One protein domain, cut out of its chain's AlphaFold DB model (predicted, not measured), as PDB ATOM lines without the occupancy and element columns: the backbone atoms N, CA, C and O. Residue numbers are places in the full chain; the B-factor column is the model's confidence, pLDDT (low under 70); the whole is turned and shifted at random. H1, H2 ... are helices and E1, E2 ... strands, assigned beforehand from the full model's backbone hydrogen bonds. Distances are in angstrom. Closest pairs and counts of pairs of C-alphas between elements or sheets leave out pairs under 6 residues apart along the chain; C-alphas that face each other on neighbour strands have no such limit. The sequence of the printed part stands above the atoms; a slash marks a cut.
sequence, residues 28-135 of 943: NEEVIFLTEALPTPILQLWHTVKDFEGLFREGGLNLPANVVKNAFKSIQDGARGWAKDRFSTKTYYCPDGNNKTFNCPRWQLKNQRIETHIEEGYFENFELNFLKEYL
ATOM      1  N   ASN A  28     -19.760  25.234  23.770       96.06
ATOM      2  CA  ASN A  28     -19.596  23.933  24.422       96.06
ATOM      3  C   ASN A  28     -20.936  23.214  24.583       96.06
ATOM      4  O   ASN A  28     -21.013  22.009  24.377       96.06
ATOM      5  N   GLU A  29     -21.986  23.949  24.944       95.19
ATOM      6  CA  GLU A  29     -23.314  23.377  25.123       95.19
ATOM      7  C   GLU A  29     -23.915  22.887  23.802       95.19
ATOM      8  O   GLU A  29     -24.494  21.802  23.770       95.19
ATOM      9  N   GLU A  30     -23.701  23.625  22.712       96.56
ATOM     10  CA  GLU A  30     -24.145  23.226  21.374       96.56
ATOM     11  C   GLU A  30     -23.454  21.938  20.894       96.56
ATOM     12  O   GLU A  30     -24.122  21.034  20.398       96.56
ATOM     13  N   VAL A  31     -22.146  21.773  21.153       97.25
ATOM     14  CA  VAL A  31     -21.436  20.500  20.896       97.25
ATOM     15  C   VAL A  31     -22.053  19.344  21.692       97.25
ATOM     16  O   VAL A  31     -22.168  18.227  21.182       97.25
ATOM     17  N   ILE A  32     -22.458  19.584  22.943       96.19
ATOM     18  CA  ILE A  32     -23.081  18.546  23.772       96.19
ATOM     19  C   ILE A  32     -24.462  18.183  23.215       96.19
ATOM     20  O   ILE A  32     -24.746  16.995  23.087       96.19
ATOM     21  N   PHE A  33     -25.287  19.162  22.822       95.69
ATOM     22  CA  PHE A  33     -26.584  18.879  22.195       95.69
ATOM     23  C   PHE A  33     -26.444  18.121  20.880       95.69
ATOM     24  O   PHE A  33     -27.165  17.151  20.668       95.69
ATOM     25  N   LEU A  34     -25.486  18.497  20.034       96.50
ATOM     26  CA  LEU A  34     -25.192  17.756  18.812       96.50
ATOM     27  C   LEU A  34     -24.759  16.316  19.098       96.50
ATOM     28  O   LEU A  34     -25.150  15.403  18.376       96.50
ATOM     29  N   THR A  35     -23.994  16.102  20.174       96.25
ATOM     30  CA  THR A  35     -23.600  14.753  20.592       96.25
ATOM     31  C   THR A  35     -24.793  13.935  21.082       96.25
ATOM     32  O   THR A  35     -24.880  12.754  20.778       96.25
ATOM     33  N   GLU A  36     -25.710  14.544  21.833       94.56
ATOM     34  CA  GLU A  36     -26.935  13.895  22.327       94.56
ATOM     35  C   GLU A  36     -27.962  13.644  21.219       94.56
ATOM     36  O   GLU A  36     -28.778  12.736  21.332       94.56
ATOM     37  N   ALA A  37     -27.892  14.411  20.131       94.69
ATOM     38  CA  ALA A  37     -28.726  14.245  18.950       94.69
ATOM     39  C   ALA A  37     -28.185  13.206  17.954       94.69
ATOM     40  O   ALA A  37     -28.756  13.046  16.876       94.69
ATOM     41  N   LEU A  38     -27.089  12.505  18.270       95.12
ATOM     42  CA  LEU A  38     -26.579  11.420  17.430       95.12
ATOM     43  C   LEU A  38     -27.560  10.234  17.382       95.12
ATOM     44  O   LEU A  38     -28.318  10.016  18.329       95.12
ATOM     45  N   PRO A  39     -27.524   9.409  16.320       94.69
ATOM     46  CA  PRO A  39     -28.314   8.185  16.250       94.69
ATOM     47  C   PRO A  39     -28.161   7.310  17.504       94.69
ATOM     48  O   PRO A  39     -27.048   7.068  17.976       94.69
ATOM     49  N   THR A  40     -29.271   6.765  18.016       92.19
ATOM     50  CA  THR A  40     -29.309   5.964  19.257       92.19
ATOM     51  C   THR A  40     -28.249   4.855  19.336       92.19
ATOM     52  O   THR A  40     -27.630   4.718  20.393       92.19
ATOM     53  N   PRO A  41     -27.949   4.094  18.259       90.88
ATOM     54  CA  PRO A  41     -26.891   3.085  18.310       90.88
ATOM     55  C   PRO A  41     -25.509   3.659  18.650       90.88
ATOM     56  O   PRO A  41     -24.703   2.965  19.262       90.88
ATOM     57  N   ILE A  42     -25.234   4.913  18.280       93.38
ATOM     58  CA  ILE A  42     -23.968   5.601  18.560       93.38
ATOM     59  C   ILE A  42     -23.931   6.079  20.017       93.38
ATOM     60  O   ILE A  42     -22.899   5.919  20.672       93.38
ATOM     61  N   LEU A  43     -25.048   6.590  20.550       91.50
ATOM     62  CA  LEU A  43     -25.159   7.085  21.934       91.50
ATOM     63  C   LEU A  43     -24.893   6.003  22.995       91.50
ATOM     64  O   LEU A  43     -24.386   6.297  24.079       91.50
ATOM     65  N   GLN A  44     -25.197   4.742  22.676       91.81
ATOM     66  CA  GLN A  44     -25.040   3.593  23.578       91.81
ATOM     67  C   GLN A  44     -23.615   3.013  23.610       91.81
ATOM     68  O   GLN A  44     -23.351   2.023  24.310       91.81
ATOM     69  N   LEU A  45     -22.689   3.597  22.844       92.81
ATOM     70  CA  LEU A  45     -21.297   3.166  22.753       92.81
ATOM     71  C   LEU A  45     -20.367   4.103  23.525       92.81
ATOM     72  O   LEU A  45     -20.643   5.277  23.757       92.81
ATOM     73  N   TRP A  46     -19.229   3.548  23.928       93.56
ATOM     74  CA  TRP A  46     -18.129   4.285  24.527       93.56
ATOM     75  C   TRP A  46     -17.244   4.883  23.444       93.56
ATOM     76  O   TRP A  46     -16.651   4.149  22.650       93.56
ATOM     77  N   HIS A  47     -17.068   6.195  23.499       94.50
ATOM     78  CA  HIS A  47     -16.300   6.962  22.524       94.50
ATOM     79  C   HIS A  47     -15.228   7.794  23.209       94.50
ATOM     80  O   HIS A  47     -15.414   8.319  24.308       94.50
ATOM     81  N   THR A  48     -14.077   7.925  22.567       95.50
ATOM     82  CA  THR A  48     -13.075   8.920  22.946       95.50
ATOM     83  C   THR A  48     -13.402  10.268  22.309       95.50
ATOM     84  O   THR A  48     -14.149  10.340  21.339       95.50
ATOM     85  N   VAL A  49     -12.783  11.347  22.800       95.38
ATOM     86  CA  VAL A  49     -12.892  12.686  22.177       95.38
ATOM     87  C   VAL A  49     -12.591  12.636  20.673       95.38
ATOM     88  O   VAL A  49     -13.300  13.250  19.891       95.38
ATOM     89  N   LYS A  50     -11.580  11.855  20.266       94.88
ATOM     90  CA  LYS A  50     -11.198  11.710  18.855       94.88
ATOM     91  C   LYS A  50     -12.232  10.962  18.020       94.88
ATOM     92  O   LYS A  50     -12.324  11.219  16.828       94.88
ATOM     93  N   ASP A  51     -12.961  10.028  18.630       94.69
ATOM     94  CA  ASP A  51     -14.007   9.290  17.920       94.69
ATOM     95  C   ASP A  51     -15.167  10.247  17.596       94.69
ATOM     96  O   ASP A  51     -15.616  10.295  16.458       94.69
ATOM     97  N   PHE A  52     -15.552  11.113  18.542       96.19
ATOM     98  CA  PHE A  52     -16.539  12.170  18.291       96.19
ATOM     99  C   PHE A  52     -16.063  13.234  17.294       96.19
ATOM    100  O   PHE A  52     -16.846  13.652  16.452       96.19
ATOM    101  N   GLU A  53     -14.794  13.655  17.337       96.06
ATOM    102  CA  GLU A  53     -14.225  14.554  16.313       96.06
ATOM    103  C   GLU A  53     -14.328  13.949  14.899       96.06
ATOM    104  O   GLU A  53     -14.580  14.676  13.940       96.06
ATOM    105  N   GLY A  54     -14.156  12.626  14.770       95.31
ATOM    106  CA  GLY A  54     -14.377  11.901  13.517       95.31
ATOM    107  C   GLY A  54     -15.843  11.919  13.085       95.31
ATOM    108  O   GLY A  54     -16.133  12.318  11.965       95.31
ATOM    109  N   LEU A  55     -16.758  11.587  14.000       96.44
ATOM    110  CA  LEU A  55     -18.205  11.593  13.751       96.44
ATOM    111  C   LEU A  55     -18.736  12.977  13.347       96.44
ATOM    112  O   LEU A  55     -19.565  13.075  12.447       96.44
ATOM    113  N   PHE A  56     -18.247  14.053  13.974       97.00
ATOM    114  CA  PHE A  56     -18.616  15.417  13.586       97.00
ATOM    115  C   PHE A  56     -18.175  15.742  12.164       97.00
ATOM    116  O   PHE A  56     -18.969  16.263  11.386       97.00
ATOM    117  N   ARG A  57     -16.943  15.367  11.809       96.00
ATOM    118  CA  ARG A  57     -16.412  15.575  10.463       96.00
ATOM    119  C   ARG A  57     -17.189  14.788   9.411       96.00
ATOM    120  O   ARG A  57     -17.501  15.353   8.373       96.00
ATOM    121  N   GLU A  58     -17.500  13.522   9.688       95.19
ATOM    122  CA  GLU A  58     -18.312  12.672   8.805       95.19
ATOM    123  C   GLU A  58     -19.702  13.273   8.569       95.19
ATOM    124  O   GLU A  58     -20.171  13.288   7.441       95.19
ATOM    125  N   GLY A  59     -20.323  13.858   9.598       96.31
ATOM    126  CA  GLY A  59     -21.620  14.528   9.472       96.31
ATOM    127  C   GLY A  59     -21.592  15.952   8.894       96.31
ATOM    128  O   GLY A  59     -22.609  16.640   8.987       96.31
ATOM    129  N   GLY A  60     -20.459  16.422   8.352       95.75
ATOM    130  CA  GLY A  60     -20.327  17.746   7.718       95.75
ATOM    131  C   GLY A  60     -19.894  18.901   8.636       95.75
ATOM    132  O   GLY A  60     -19.968  20.063   8.239       95.75
ATOM    133  N   LEU A  61     -19.428  18.622   9.861       96.50
ATOM    134  CA  LEU A  61     -19.040  19.640  10.847       96.50
ATOM    135  C   LEU A  61     -17.540  19.575  11.189       96.50
ATOM    136  O   LEU A  61     -17.081  18.702  11.933       96.50
ATOM    137  N   ASN A  62     -16.751  20.531  10.690       96.12
ATOM    138  CA  ASN A  62     -15.293  20.541  10.857       96.12
ATOM    139  C   ASN A  62     -14.844  21.443  12.019       96.12
ATOM    140  O   ASN A  62     -14.459  22.597  11.841       96.12
ATOM    141  N   LEU A  63     -14.899  20.903  13.239       95.44
ATOM    142  CA  LEU A  63     -14.584  21.648  14.462       95.44
ATOM    143  C   LEU A  63     -13.064  21.819  14.695       95.44
ATOM    144  O   LEU A  63     -12.305  20.859  14.521       95.44
ATOM    145  N   PRO A  64     -12.602  22.982  15.202       94.69
ATOM    146  CA  PRO A  64     -11.213  23.183  15.603       94.69
ATOM    147  C   PRO A  64     -10.759  22.220  16.703       94.69
ATOM    148  O   PRO A  64     -11.536  21.780  17.562       94.69
ATOM    149  N   ALA A  65      -9.451  21.959  16.741       86.06
ATOM    150  CA  ALA A  65      -8.852  21.117  17.765       86.06
ATOM    151  C   ALA A  65      -9.172  21.639  19.179       86.06
ATOM    152  O   ALA A  65      -9.052  22.828  19.469       86.06
ATOM    153  N   ASN A  66      -9.510  20.722  20.088       91.94
ATOM    154  CA  ASN A  66      -9.901  20.970  21.483       91.94
ATOM    155  C   ASN A  66     -11.327  21.489  21.730       91.94
ATOM    156  O   ASN A  66     -11.727  21.469  22.893       91.94
ATOM    157  N   VAL A  67     -12.118  21.875  20.722       96.19
ATOM    158  CA  VAL A  67     -13.512  22.312  20.955       96.19
ATOM    159  C   VAL A  67     -14.335  21.178  21.582       96.19
ATOM    160  O   VAL A  67     -14.875  21.337  22.675       96.19
ATOM    161  N   VAL A  68     -14.296  19.981  20.986       96.12
ATOM    162  CA  VAL A  68     -14.957  18.773  21.524       96.12
ATOM    163  C   VAL A  68     -14.406  18.391  22.902       96.12
ATOM    164  O   VAL A  68     -15.143  18.051  23.829       96.12
ATOM    165  N   LYS A  69     -13.085  18.499  23.081       95.06
ATOM    166  CA  LYS A  69     -12.410  18.204  24.355       95.06
ATOM    167  C   LYS A  69     -12.874  19.128  25.481       95.06
ATOM    168  O   LYS A  69     -13.041  18.665  26.608       95.06
ATOM    169  N   ASN A  70     -13.020  20.419  25.198       95.44
ATOM    170  CA  ASN A  70     -13.437  21.424  26.171       95.44
ATOM    171  C   ASN A  70     -14.920  21.259  26.514       95.44
ATOM    172  O   ASN A  70     -15.256  21.266  27.698       95.44
ATOM    173  N   ALA A  71     -15.763  20.976  25.515       95.88
ATOM    174  CA  ALA A  71     -17.164  20.634  25.724       95.88
ATOM    175  C   ALA A  71     -17.314  19.441  26.683       95.88
ATOM    176  O   ALA A  71     -17.948  19.565  27.727       95.88
ATOM    177  N   PHE A  72     -16.631  18.318  26.441       94.38
ATOM    178  CA  PHE A  72     -16.761  17.142  27.316       94.38
ATOM    179  C   PHE A  72     -16.076  17.277  28.676       94.38
ATOM    180  O   PHE A  72     -16.455  16.594  29.626       94.38
ATOM    181  N   LYS A  73     -15.083  18.163  28.817       90.62
ATOM    182  CA  LYS A  73     -14.532  18.510  30.136       90.62
ATOM    183  C   LYS A  73     -15.541  19.249  31.014       90.62
ATOM    184  O   LYS A  73     -15.435  19.131  32.229       90.62
ATOM    185  N   SER A  74     -16.479  19.984  30.413       91.75
ATOM    186  CA  SER A  74     -17.525  20.705  31.146       91.75
ATOM    187  C   SER A  74     -18.644  19.795  31.672       91.75
ATOM    188  O   SER A  74     -19.400  20.201  32.551       91.75
ATOM    189  N   ILE A  75     -18.727  18.548  31.190       89.56
ATOM    190  CA  ILE A  75     -19.723  17.568  31.636       89.56
ATOM    191  C   ILE A  75     -19.286  16.952  32.972       89.56
ATOM    192  O   ILE A  75     -18.221  16.332  33.074       89.56
ATOM    193  N   GLN A  76     -20.136  17.083  33.991       85.00
ATOM    194  CA  GLN A  76     -20.013  16.325  35.238       85.00
ATOM    195  C   GLN A  76     -20.449  14.867  35.013       85.00
ATOM    196  O   GLN A  76     -21.439  14.613  34.331       85.00
ATOM    197  N   ASP A  77     -19.718  13.897  35.571       81.06
ATOM    198  CA  ASP A  77     -20.061  12.473  35.428       81.06
ATOM    199  C   ASP A  77     -21.438  12.175  36.046       81.06
ATOM    200  O   ASP A  77     -21.735  12.627  37.152       81.06
ATOM    201  N   GLY A  78     -22.294  11.455  35.318       77.06
ATOM    202  CA  GLY A  78     -23.695  11.219  35.680       77.06
ATOM    203  C   GLY A  78     -24.666  12.352  35.317       77.06
ATOM    204  O   GLY A  78     -25.879  12.136  35.345       77.06
ATOM    205  N   ALA A  79     -24.186  13.543  34.941       81.69
ATOM    206  CA  ALA A  79     -25.058  14.622  34.483       81.69
ATOM    207  C   ALA A  79     -25.581  14.341  33.069       81.69
ATOM    208  O   ALA A  79     -24.861  13.816  32.221       81.69
ATOM    209  N   ARG A  80     -26.845  14.703  32.805       78.56
ATOM    210  CA  ARG A  80     -27.499  14.546  31.487       78.56
ATOM    211  C   ARG A  80     -27.493  13.103  30.949       78.56
ATOM    212  O   ARG A  80     -27.578  12.895  29.749       78.56
ATOM    213  N   GLY A  81     -27.372  12.106  31.832       82.19
ATOM    214  CA  GLY A  81     -27.293  10.693  31.449       82.19
ATOM    215  C   GLY A  81     -25.903  10.221  31.018       82.19
ATOM    216  O   GLY A  81     -25.739   9.039  30.737       82.19
ATOM    217  N   TRP A  82     -24.887  11.087  31.030       89.50
ATOM    218  CA  TRP A  82     -23.543  10.735  30.587       89.50
ATOM    219  C   TRP A  82     -22.817   9.848  31.597       89.50
ATOM    220  O   TRP A  82     -22.888  10.062  32.805       89.50
ATOM    221  N   ALA A  83     -22.033   8.899  31.089       88.12
ATOM    222  CA  ALA A  83     -21.062   8.150  31.874       88.12
ATOM    223  C   ALA A  83     -19.638   8.405  31.374       88.12
ATOM    224  O   ALA A  83     -19.367   8.379  30.168       88.12
ATOM    225  N   LYS A  84     -18.713   8.595  32.315       90.44
ATOM    226  CA  LYS A  84     -17.287   8.803  32.068       90.44
ATOM    227  C   LYS A  84     -16.479   7.642  32.638       90.44
ATOM    228  O   LYS A  84     -16.538   7.343  33.824       90.44
ATOM    229  N   ASP A  85     -15.667   7.001  31.803       89.12
ATOM    230  CA  ASP A  85     -14.782   5.913  32.235       89.12
ATOM    231  C   ASP A  85     -13.341   6.203  31.810       89.12
ATOM    232  O   ASP A  85     -13.044   6.531  30.655       89.12
ATOM    233  N   ARG A  86     -12.422   6.094  32.771       84.62
ATOM    234  CA  ARG A  86     -10.991   6.230  32.518       84.62
ATOM    235  C   ARG A  86     -10.398   4.857  32.231       84.62
ATOM    236  O   ARG A  86      -9.926   4.158  33.129       84.62
ATOM    237  N   PHE A  87     -10.353   4.504  30.951       81.12
ATOM    238  CA  PHE A  87      -9.705   3.287  30.487       81.12
ATOM    239  C   PHE A  87      -8.325   3.595  29.887       81.12
ATOM    240  O   PHE A  87      -8.200   4.219  28.831       81.12
ATOM    241  N   SER A  88      -7.267   3.102  30.543       82.62
ATOM    242  CA  SER A  88      -5.868   3.414  30.205       82.62
ATOM    243  C   SER A  88      -5.564   4.917  30.375       82.62
ATOM    244  O   SER A  88      -5.965   5.522  31.366       82.62
ATOM    245  N   THR A  89      -4.830   5.530  29.445       83.06
ATOM    246  CA  THR A  89      -4.530   6.973  29.430       83.06
ATOM    247  C   THR A  89      -5.629   7.811  28.776       83.06
ATOM    248  O   THR A  89      -5.511   9.034  28.719       83.06
ATOM    249  N   LYS A  90      -6.696   7.177  28.277       88.50
ATOM    250  CA  LYS A  90      -7.792   7.831  27.558       88.50
ATOM    251  C   LYS A  90      -9.043   7.897  28.430       88.50
ATOM    252  O   LYS A  90      -9.276   7.043  29.281       88.50
ATOM    253  N   THR A  91      -9.838   8.936  28.209       88.75
ATOM    254  CA  THR A  91     -11.167   9.075  28.813       88.75
ATOM    255  C   THR A  91     -12.200   8.735  27.754       88.75
ATOM    256  O   THR A  91     -12.111   9.254  26.638       88.75
ATOM    257  N   TYR A  92     -13.127   7.855  28.106       92.38
ATOM    258  CA  TYR A  92     -14.255   7.474  27.276       92.38
ATOM    259  C   TYR A  92     -15.528   8.085  27.845       92.38
ATOM    260  O   TYR A  92     -15.693   8.156  29.064       92.38
ATOM    261  N   TYR A  93     -16.413   8.486  26.946       92.81
ATOM    262  CA  TYR A  93     -17.714   9.051  27.251       92.81
ATOM    263  C   TYR A  93     -18.790   8.176  26.611       92.81
ATOM    264  O   TYR A  93     -18.605   7.673  25.502       92.81
ATOM    265  N   CYS A  94     -19.890   7.977  27.326       93.06
ATOM    266  CA  CYS A  94     -21.099   7.337  26.826       93.06
ATOM    267  C   CYS A  94     -22.270   8.281  27.135       93.06
ATOM    268  O   CYS A  94     -22.593   8.427  28.317       93.06
ATOM    269  N   PRO A  95     -22.844   8.959  26.124       89.50
ATOM    270  CA  PRO A  95     -23.932   9.917  26.326       89.50
ATOM    271  C   PRO A  95     -25.177   9.300  26.975       89.50
ATOM    272  O   PRO A  95     -25.813   9.940  27.802       89.50
ATOM    273  N   ASP A  96     -25.482   8.038  26.659       88.25
ATOM    274  CA  ASP A  96     -26.615   7.288  27.219       88.25
ATOM    275  C   ASP A  96     -26.135   6.257  28.260       88.25
ATOM    276  O   ASP A  96     -26.329   5.043  28.147       88.25
ATOM    277  N   GLY A  97     -25.426   6.742  29.282       78.12
ATOM    278  CA  GLY A  97     -24.698   5.964  30.290       78.12
ATOM    279  C   GLY A  97     -25.522   4.920  31.058       78.12
ATOM    280  O   GLY A  97     -24.938   3.978  31.610       78.12
ATOM    281  N   ASN A  98     -26.855   5.038  31.044       73.62
ATOM    282  CA  ASN A  98     -27.791   4.088  31.651       73.62
ATOM    283  C   ASN A  98     -28.223   2.950  30.708       73.62
ATOM    284  O   ASN A  98     -28.536   1.866  31.198       73.62
ATOM    285  N   ASN A  99     -28.171   3.145  29.386       72.56
ATOM    286  CA  ASN A  99     -28.583   2.155  28.380       72.56
ATOM    287  C   ASN A  99     -27.424   1.701  27.478       72.56
ATOM    288  O   ASN A  99     -27.620   1.285  26.337       72.56
ATOM    289  N   LYS A 100     -26.193   1.761  27.988       76.38
ATOM    290  CA  LYS A 100     -24.993   1.344  27.258       76.38
ATOM    291  C   LYS A 100     -25.039  -0.128  26.829       76.38
ATOM    292  O   LYS A 100     -25.209  -1.031  27.651       76.38
ATOM    293  N   THR A 101     -24.737  -0.382  25.555       78.31
ATOM    294  CA  THR A 101     -24.595  -1.737  24.984       78.31
ATOM    295  C   THR A 101     -23.456  -2.512  25.651       78.31
ATOM    296  O   THR A 101     -23.482  -3.740  25.768       78.31
ATOM    297  N   PHE A 102     -22.441  -1.790  26.137       79.44
ATOM    298  CA  PHE A 102     -21.300  -2.353  26.849       79.44
ATOM    299  C   PHE A 102     -21.145  -1.712  28.221       79.44
ATOM    300  O   PHE A 102     -21.064  -0.495  28.338       79.44
ATOM    301  N   ASN A 103     -20.965  -2.528  29.262       84.06
ATOM    302  CA  ASN A 103     -20.815  -2.030  30.634       84.06
ATOM    303  C   ASN A 103     -19.613  -1.087  30.834       84.06
ATOM    304  O   ASN A 103     -19.661  -0.228  31.715       84.06
ATOM    305  N   CYS A 104     -18.546  -1.244  30.043       86.31
ATOM    306  CA  CYS A 104     -17.363  -0.382  30.060       86.31
ATOM    307  C   CYS A 104     -16.605  -0.431  28.714       86.31
ATOM    308  O   CYS A 104     -16.768  -1.404  27.958       86.31
ATOM    309  N   PRO A 105     -15.697   0.529  28.438       87.81
ATOM    310  CA  PRO A 105     -14.938   0.588  27.181       87.81
ATOM    311  C   PRO A 105     -14.127  -0.684  26.897       87.81
ATOM    312  O   PRO A 105     -14.003  -1.142  25.760       87.81
ATOM    313  N   ARG A 106     -13.604  -1.324  27.953       88.00
ATOM    314  CA  ARG A 106     -12.838  -2.576  27.848       88.00
ATOM    315  C   ARG A 106     -13.662  -3.719  27.257       88.00
ATOM    316  O   ARG A 106     -13.093  -4.621  26.642       88.00
ATOM    317  N   TRP A 107     -14.968  -3.735  27.513       86.25
ATOM    318  CA  TRP A 107     -15.866  -4.778  27.029       86.25
ATOM    319  C   TRP A 107     -16.217  -4.561  25.556       86.25
ATOM    320  O   TRP A 107     -16.134  -5.511  24.780       86.25
ATOM    321  N   GLN A 108     -16.470  -3.310  25.160       89.69
ATOM    322  CA  GLN A 108     -16.669  -2.912  23.762       89.69
ATOM    323  C   GLN A 108     -15.489  -3.338  22.879       89.69
ATOM    324  O   GLN A 108     -15.663  -4.085  21.922       89.69
ATOM    325  N   LEU A 109     -14.259  -2.991  23.276       84.38
ATOM    326  CA  LEU A 109     -13.046  -3.320  22.511       84.38
ATOM    327  C   LEU A 109     -12.785  -4.827  22.347       84.38
ATOM    328  O   LEU A 109     -12.066  -5.229  21.434       84.38
ATOM    329  N   LYS A 110     -13.312  -5.669  23.244       86.00
ATOM    330  CA  LYS A 110     -13.115  -7.124  23.190       86.00
ATOM    331  C   LYS A 110     -14.121  -7.837  22.299       86.00
ATOM    332  O   LYS A 110     -13.785  -8.893  21.771       86.00
ATOM    333  N   ASN A 111     -15.340  -7.314  22.216       79.88
ATOM    334  CA  ASN A 111     -16.471  -8.076  21.703       79.88
ATOM    335  C   ASN A 111     -16.795  -7.773  20.237       79.88
ATOM    336  O   ASN A 111     -17.322  -8.670  19.594       79.88
ATOM    337  N   GLN A 112     -16.432  -6.596  19.711       72.94
ATOM    338  CA  GLN A 112     -16.236  -6.255  18.287       72.94
ATOM    339  C   GLN A 112     -16.154  -4.728  18.157       72.94
ATOM    340  O   GLN A 112     -16.717  -3.998  18.972       72.94
ATOM    341  N   ARG A 113     -15.452  -4.240  17.131       68.81
ATOM    342  CA  ARG A 113     -15.480  -2.822  16.764       68.81
ATOM    343  C   ARG A 113     -16.757  -2.608  15.952       68.81
ATOM    344  O   ARG A 113     -16.841  -3.108  14.839       68.81
ATOM    345  N   ILE A 114     -17.756  -1.976  16.554       79.75
ATOM    346  CA  ILE A 114     -18.975  -1.576  15.848       79.75
ATOM    347  C   ILE A 114     -18.595  -0.363  15.004       79.75
ATOM    348  O   ILE A 114     -18.051   0.602  15.545       79.75
ATOM    349  N   GLU A 115     -18.790  -0.456  13.693       79.44
ATOM    350  CA  GLU A 115     -18.632   0.688  12.801       79.44
ATOM    351  C   GLU A 115     -19.766   1.671  13.083       79.44
ATOM    352  O   GLU A 115     -20.942   1.311  13.071       79.44
ATOM    353  N   THR A 116     -19.390   2.898  13.419       86.88
ATOM    354  CA  THR A 116     -20.307   4.020  13.585       86.88
ATOM    355  C   THR A 116     -20.104   4.930  12.394       86.88
ATOM    356  O   THR A 116     -18.986   5.394  12.198       86.88
ATOM    357  N   HIS A 117     -21.157   5.133  11.612       90.50
ATOM    358  CA  HIS A 117     -21.176   6.007  10.447       90.50
ATOM    359  C   HIS A 117     -22.342   6.980  10.603       90.50
ATOM    360  O   HIS A 117     -23.416   6.584  11.071       90.50
ATOM    361  N   ILE A 118     -22.130   8.232  10.216       94.69
ATOM    362  CA  ILE A 118     -23.157   9.272  10.132       94.69
ATOM    363  C   ILE A 118     -23.180   9.768   8.686       94.69
ATOM    364  O   ILE A 118     -22.138   9.834   8.046       94.69
ATOM    365  N   GLU A 119     -24.369  10.049   8.158       93.19
ATOM    366  CA  GLU A 119     -24.526  10.570   6.796       93.19
ATOM    367  C   GLU A 119     -23.882  11.956   6.657       93.19
ATOM    368  O   GLU A 119     -23.974  12.787   7.564       93.19
ATOM    369  N   GLU A 120     -23.238  12.211   5.518       93.62
ATOM    370  CA  GLU A 120     -22.702  13.533   5.195       93.62
ATOM    371  C   GLU A 120     -23.834  14.571   5.194       93.62
ATOM    372  O   GLU A 120     -24.945  14.295   4.741       93.62
ATOM    373  N   GLY A 121     -23.580  15.742   5.781       92.44
ATOM    374  CA  GLY A 121     -24.601  16.778   5.967       92.44
ATOM    375  C   GLY A 121     -25.583  16.526   7.121       92.44
ATOM    376  O   GLY A 121     -26.499  17.321   7.325       92.44
ATOM    377  N   TYR A 122     -25.408  15.477   7.942       95.44
ATOM    378  CA  TYR A 122     -26.283  15.212   9.099       95.44
ATOM    379  C   TYR A 122     -26.491  16.441   9.997       95.44
ATOM    380  O   TYR A 122     -27.607  16.683  10.466       95.44
ATOM    381  N   PHE A 123     -25.434  17.232  10.217       96.00
ATOM    382  CA  PHE A 123     -25.478  18.404  11.093       96.00
ATOM    383  C   PHE A 123     -26.076  19.662  10.444       96.00
ATOM    384  O   PHE A 123     -26.429  20.587  11.174       96.00
ATOM    385  N   GLU A 124     -26.270  19.691   9.123       94.00
ATOM    386  CA  GLU A 124     -26.922  20.809   8.416       94.00
ATOM    387  C   GLU A 124     -28.410  20.924   8.760       94.00
ATOM    388  O   GLU A 124     -29.008  21.997   8.680       94.00
ATOM    389  N   ASN A 125     -29.001  19.818   9.216       93.44
ATOM    390  CA  ASN A 125     -30.397  19.760   9.628       93.44
ATOM    391  C   ASN A 125     -30.656  20.400  11.001       93.44
ATOM    392  O   ASN A 125     -31.802  20.397  11.438       93.44
ATOM    393  N   PHE A 126     -29.643  20.913  11.705       94.75
ATOM    394  CA  PHE A 126     -29.799  21.521  13.031       94.75
ATOM    395  C   PHE A 126     -29.661  23.046  12.975       94.75
ATOM    396  O   PHE A 126     -28.856  23.597  12.227       94.75
ATOM    397  N   GLU A 127     -30.427  23.746  13.810       93.19
ATOM    398  CA  GLU A 127     -30.299  25.198  13.966       93.19
ATOM    399  C   GLU A 127     -29.080  25.549  14.827       93.19
ATOM    400  O   GLU A 127     -29.169  25.640  16.051       93.19
ATOM    401  N   LEU A 128     -27.926  25.720  14.175       94.88
ATOM    402  CA  LEU A 128     -26.669  26.073  14.837       94.88
ATOM    403  C   LEU A 128     -26.516  27.591  14.984       94.88
ATOM    404  O   LEU A 128     -26.558  28.325  13.994       94.88
ATOM    405  N   ASN A 129     -26.252  28.049  16.207       94.69
ATOM    406  CA  ASN A 129     -25.982  29.449  16.534       94.69
ATOM    407  C   ASN A 129     -24.484  29.728  16.708       94.69
ATOM    408  O   ASN A 129     -23.994  30.747  16.227       94.69
ATOM    409  N   PHE A 130     -23.736  28.837  17.370       96.75
ATOM    410  CA  PHE A 130     -22.311  29.041  17.680       96.75
ATOM    411  C   PHE A 130     -21.370  28.240  16.781       96.75
ATOM    412  O   PHE A 130     -20.182  28.555  16.715       96.75
ATOM    413  N   LEU A 131     -21.875  27.180  16.145       96.81
ATOM    414  CA  LEU A 131     -21.093  26.253  15.326       96.81
ATOM    415  C   LEU A 131     -21.361  26.372  13.822       96.81
ATOM    416  O   LEU A 131     -20.750  25.646  13.042       96.81
ATOM    417  N   LYS A 132     -22.236  27.295  13.410       95.69
ATOM    418  CA  LYS A 132     -22.625  27.489  12.006       95.69
ATOM    419  C   LYS A 132     -21.433  27.764  11.085       95.69
ATOM    420  O   LYS A 132     -21.430  27.304   9.951       95.69
ATOM    421  N   GLU A 133     -20.411  28.461  11.584       95.12
ATOM    422  CA  GLU A 133     -19.175  28.768  10.846       95.12
ATOM    423  C   GLU A 133     -18.333  27.529  10.484       95.12
ATOM    424  O   GLU A 133     -17.453  27.619   9.634       95.12
ATOM    425  N   TYR A 134     -18.592  26.375  11.111       95.75
ATOM    426  CA  TYR A 134     -17.844  25.130  10.889       95.75
ATOM    427  C   TYR A 134     -18.580  24.114  10.008       95.75
ATOM    428  O   TYR A 134     -18.082  22.996   9.838       95.75
ATOM    429  N   LEU A 135     -19.761  24.461   9.488       94.75
ATOM    430  CA  LEU A 135     -20.457  23.635   8.505       94.75
ATOM    431  C   LEU A 135     -19.724  23.730   7.168       94.75
ATOM    432  O   LEU A 135     -19.498  24.822   6.645       94.75
TER     433      LEU A 135
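What this domain is: This is residues 28 to 135 of the 943 residues of the protein "CCHC-type domain-containing protein" of Thalassiosira oceanica (UniProt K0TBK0). Three helices, H1, H3 and H4, form a small core in which H4 packs on both others, and a two-stranded hairpin, E1 and E2, sits beside it next to the first residues of H3. H5 lies beyond the hairpin at one end of the long axis and the short H6 lies toward the other; residues 112 to 121 run between these two ends. The printed part has 108 residues, ordered H1 H2 H3 H4 E1 E2 H5 H6, with an antiparallel sheet E1 - E2. The class is mostly helix, though under half of the residues, 51, are in named elements. The whole is compact, with a radius of gyration of the C-alphas of 13.3 A and spans of 37 by 27 by 23 A.

How they stand to each other: Start at H1, residues 28 to 36, which touches H4, residues 67 to 73; their closest C-alphas, of Asn 28 and Ala 71, are 4.3 A apart, and their lines are about perpendicular at 84 degrees. H2, residues 40 to 43, is close to H1 but not clearly touching, with the C-alphas of Glu 36 and Leu 43 closest at 7.0 A. Next look at H3, residues 49 to 58: it forms a helical hairpin with H4, and they touch, closest at the C-alphas of Val 49 and Lys 69, 6.0 A, with a steep tilt of 39 degrees, opposite ways. E1, residues 83 to 87, and E2, residues 90 to 94, form an antiparallel hairpin at 154 degrees; N 85 and O 92 are 3.0 A apart and N 92 and O 85 are 2.9 A apart, within hydrogen-bond range. Residues 47 to 48 pair antiparallel with residues 92 to 93 of E2. H5, residues 105 to 111, comes nearest to E1 at the C-alphas of Phe 87 and Pro 105, 6.8 A. H6, residues 122 to 125, is close to H3 but not clearly touching, closest at the C-alphas of Phe 56 and Phe 123, 7.9 A. Every O i to N i+4 pair is within hydrogen-bond range in H1, H3 and H4, 2 of 3 are in H5, and H2 and H6 are too short for such a pair.

Where its parts are: Find C-alpha 28 at (-19.596, 23.933, 24.422); from there H1 runs 12.6 A. H2 spans 5.1 A, H3 14.4 A and H4 10.0 A. E1 spans 12.4 A, E2 13.3 A and H5 10.4 A. H6 spans 6.2 A and ends at C-alpha 125, (-30.397, 19.760, 9.628).

The domain as a whole: The C-alphas of Lys 110 and Asn 129, the two farthest apart, are separated by 39.3 A. The printed part has no cut, and no link is long. Mean pLDDT of the printed part is 90.4; residue 113 is under 70.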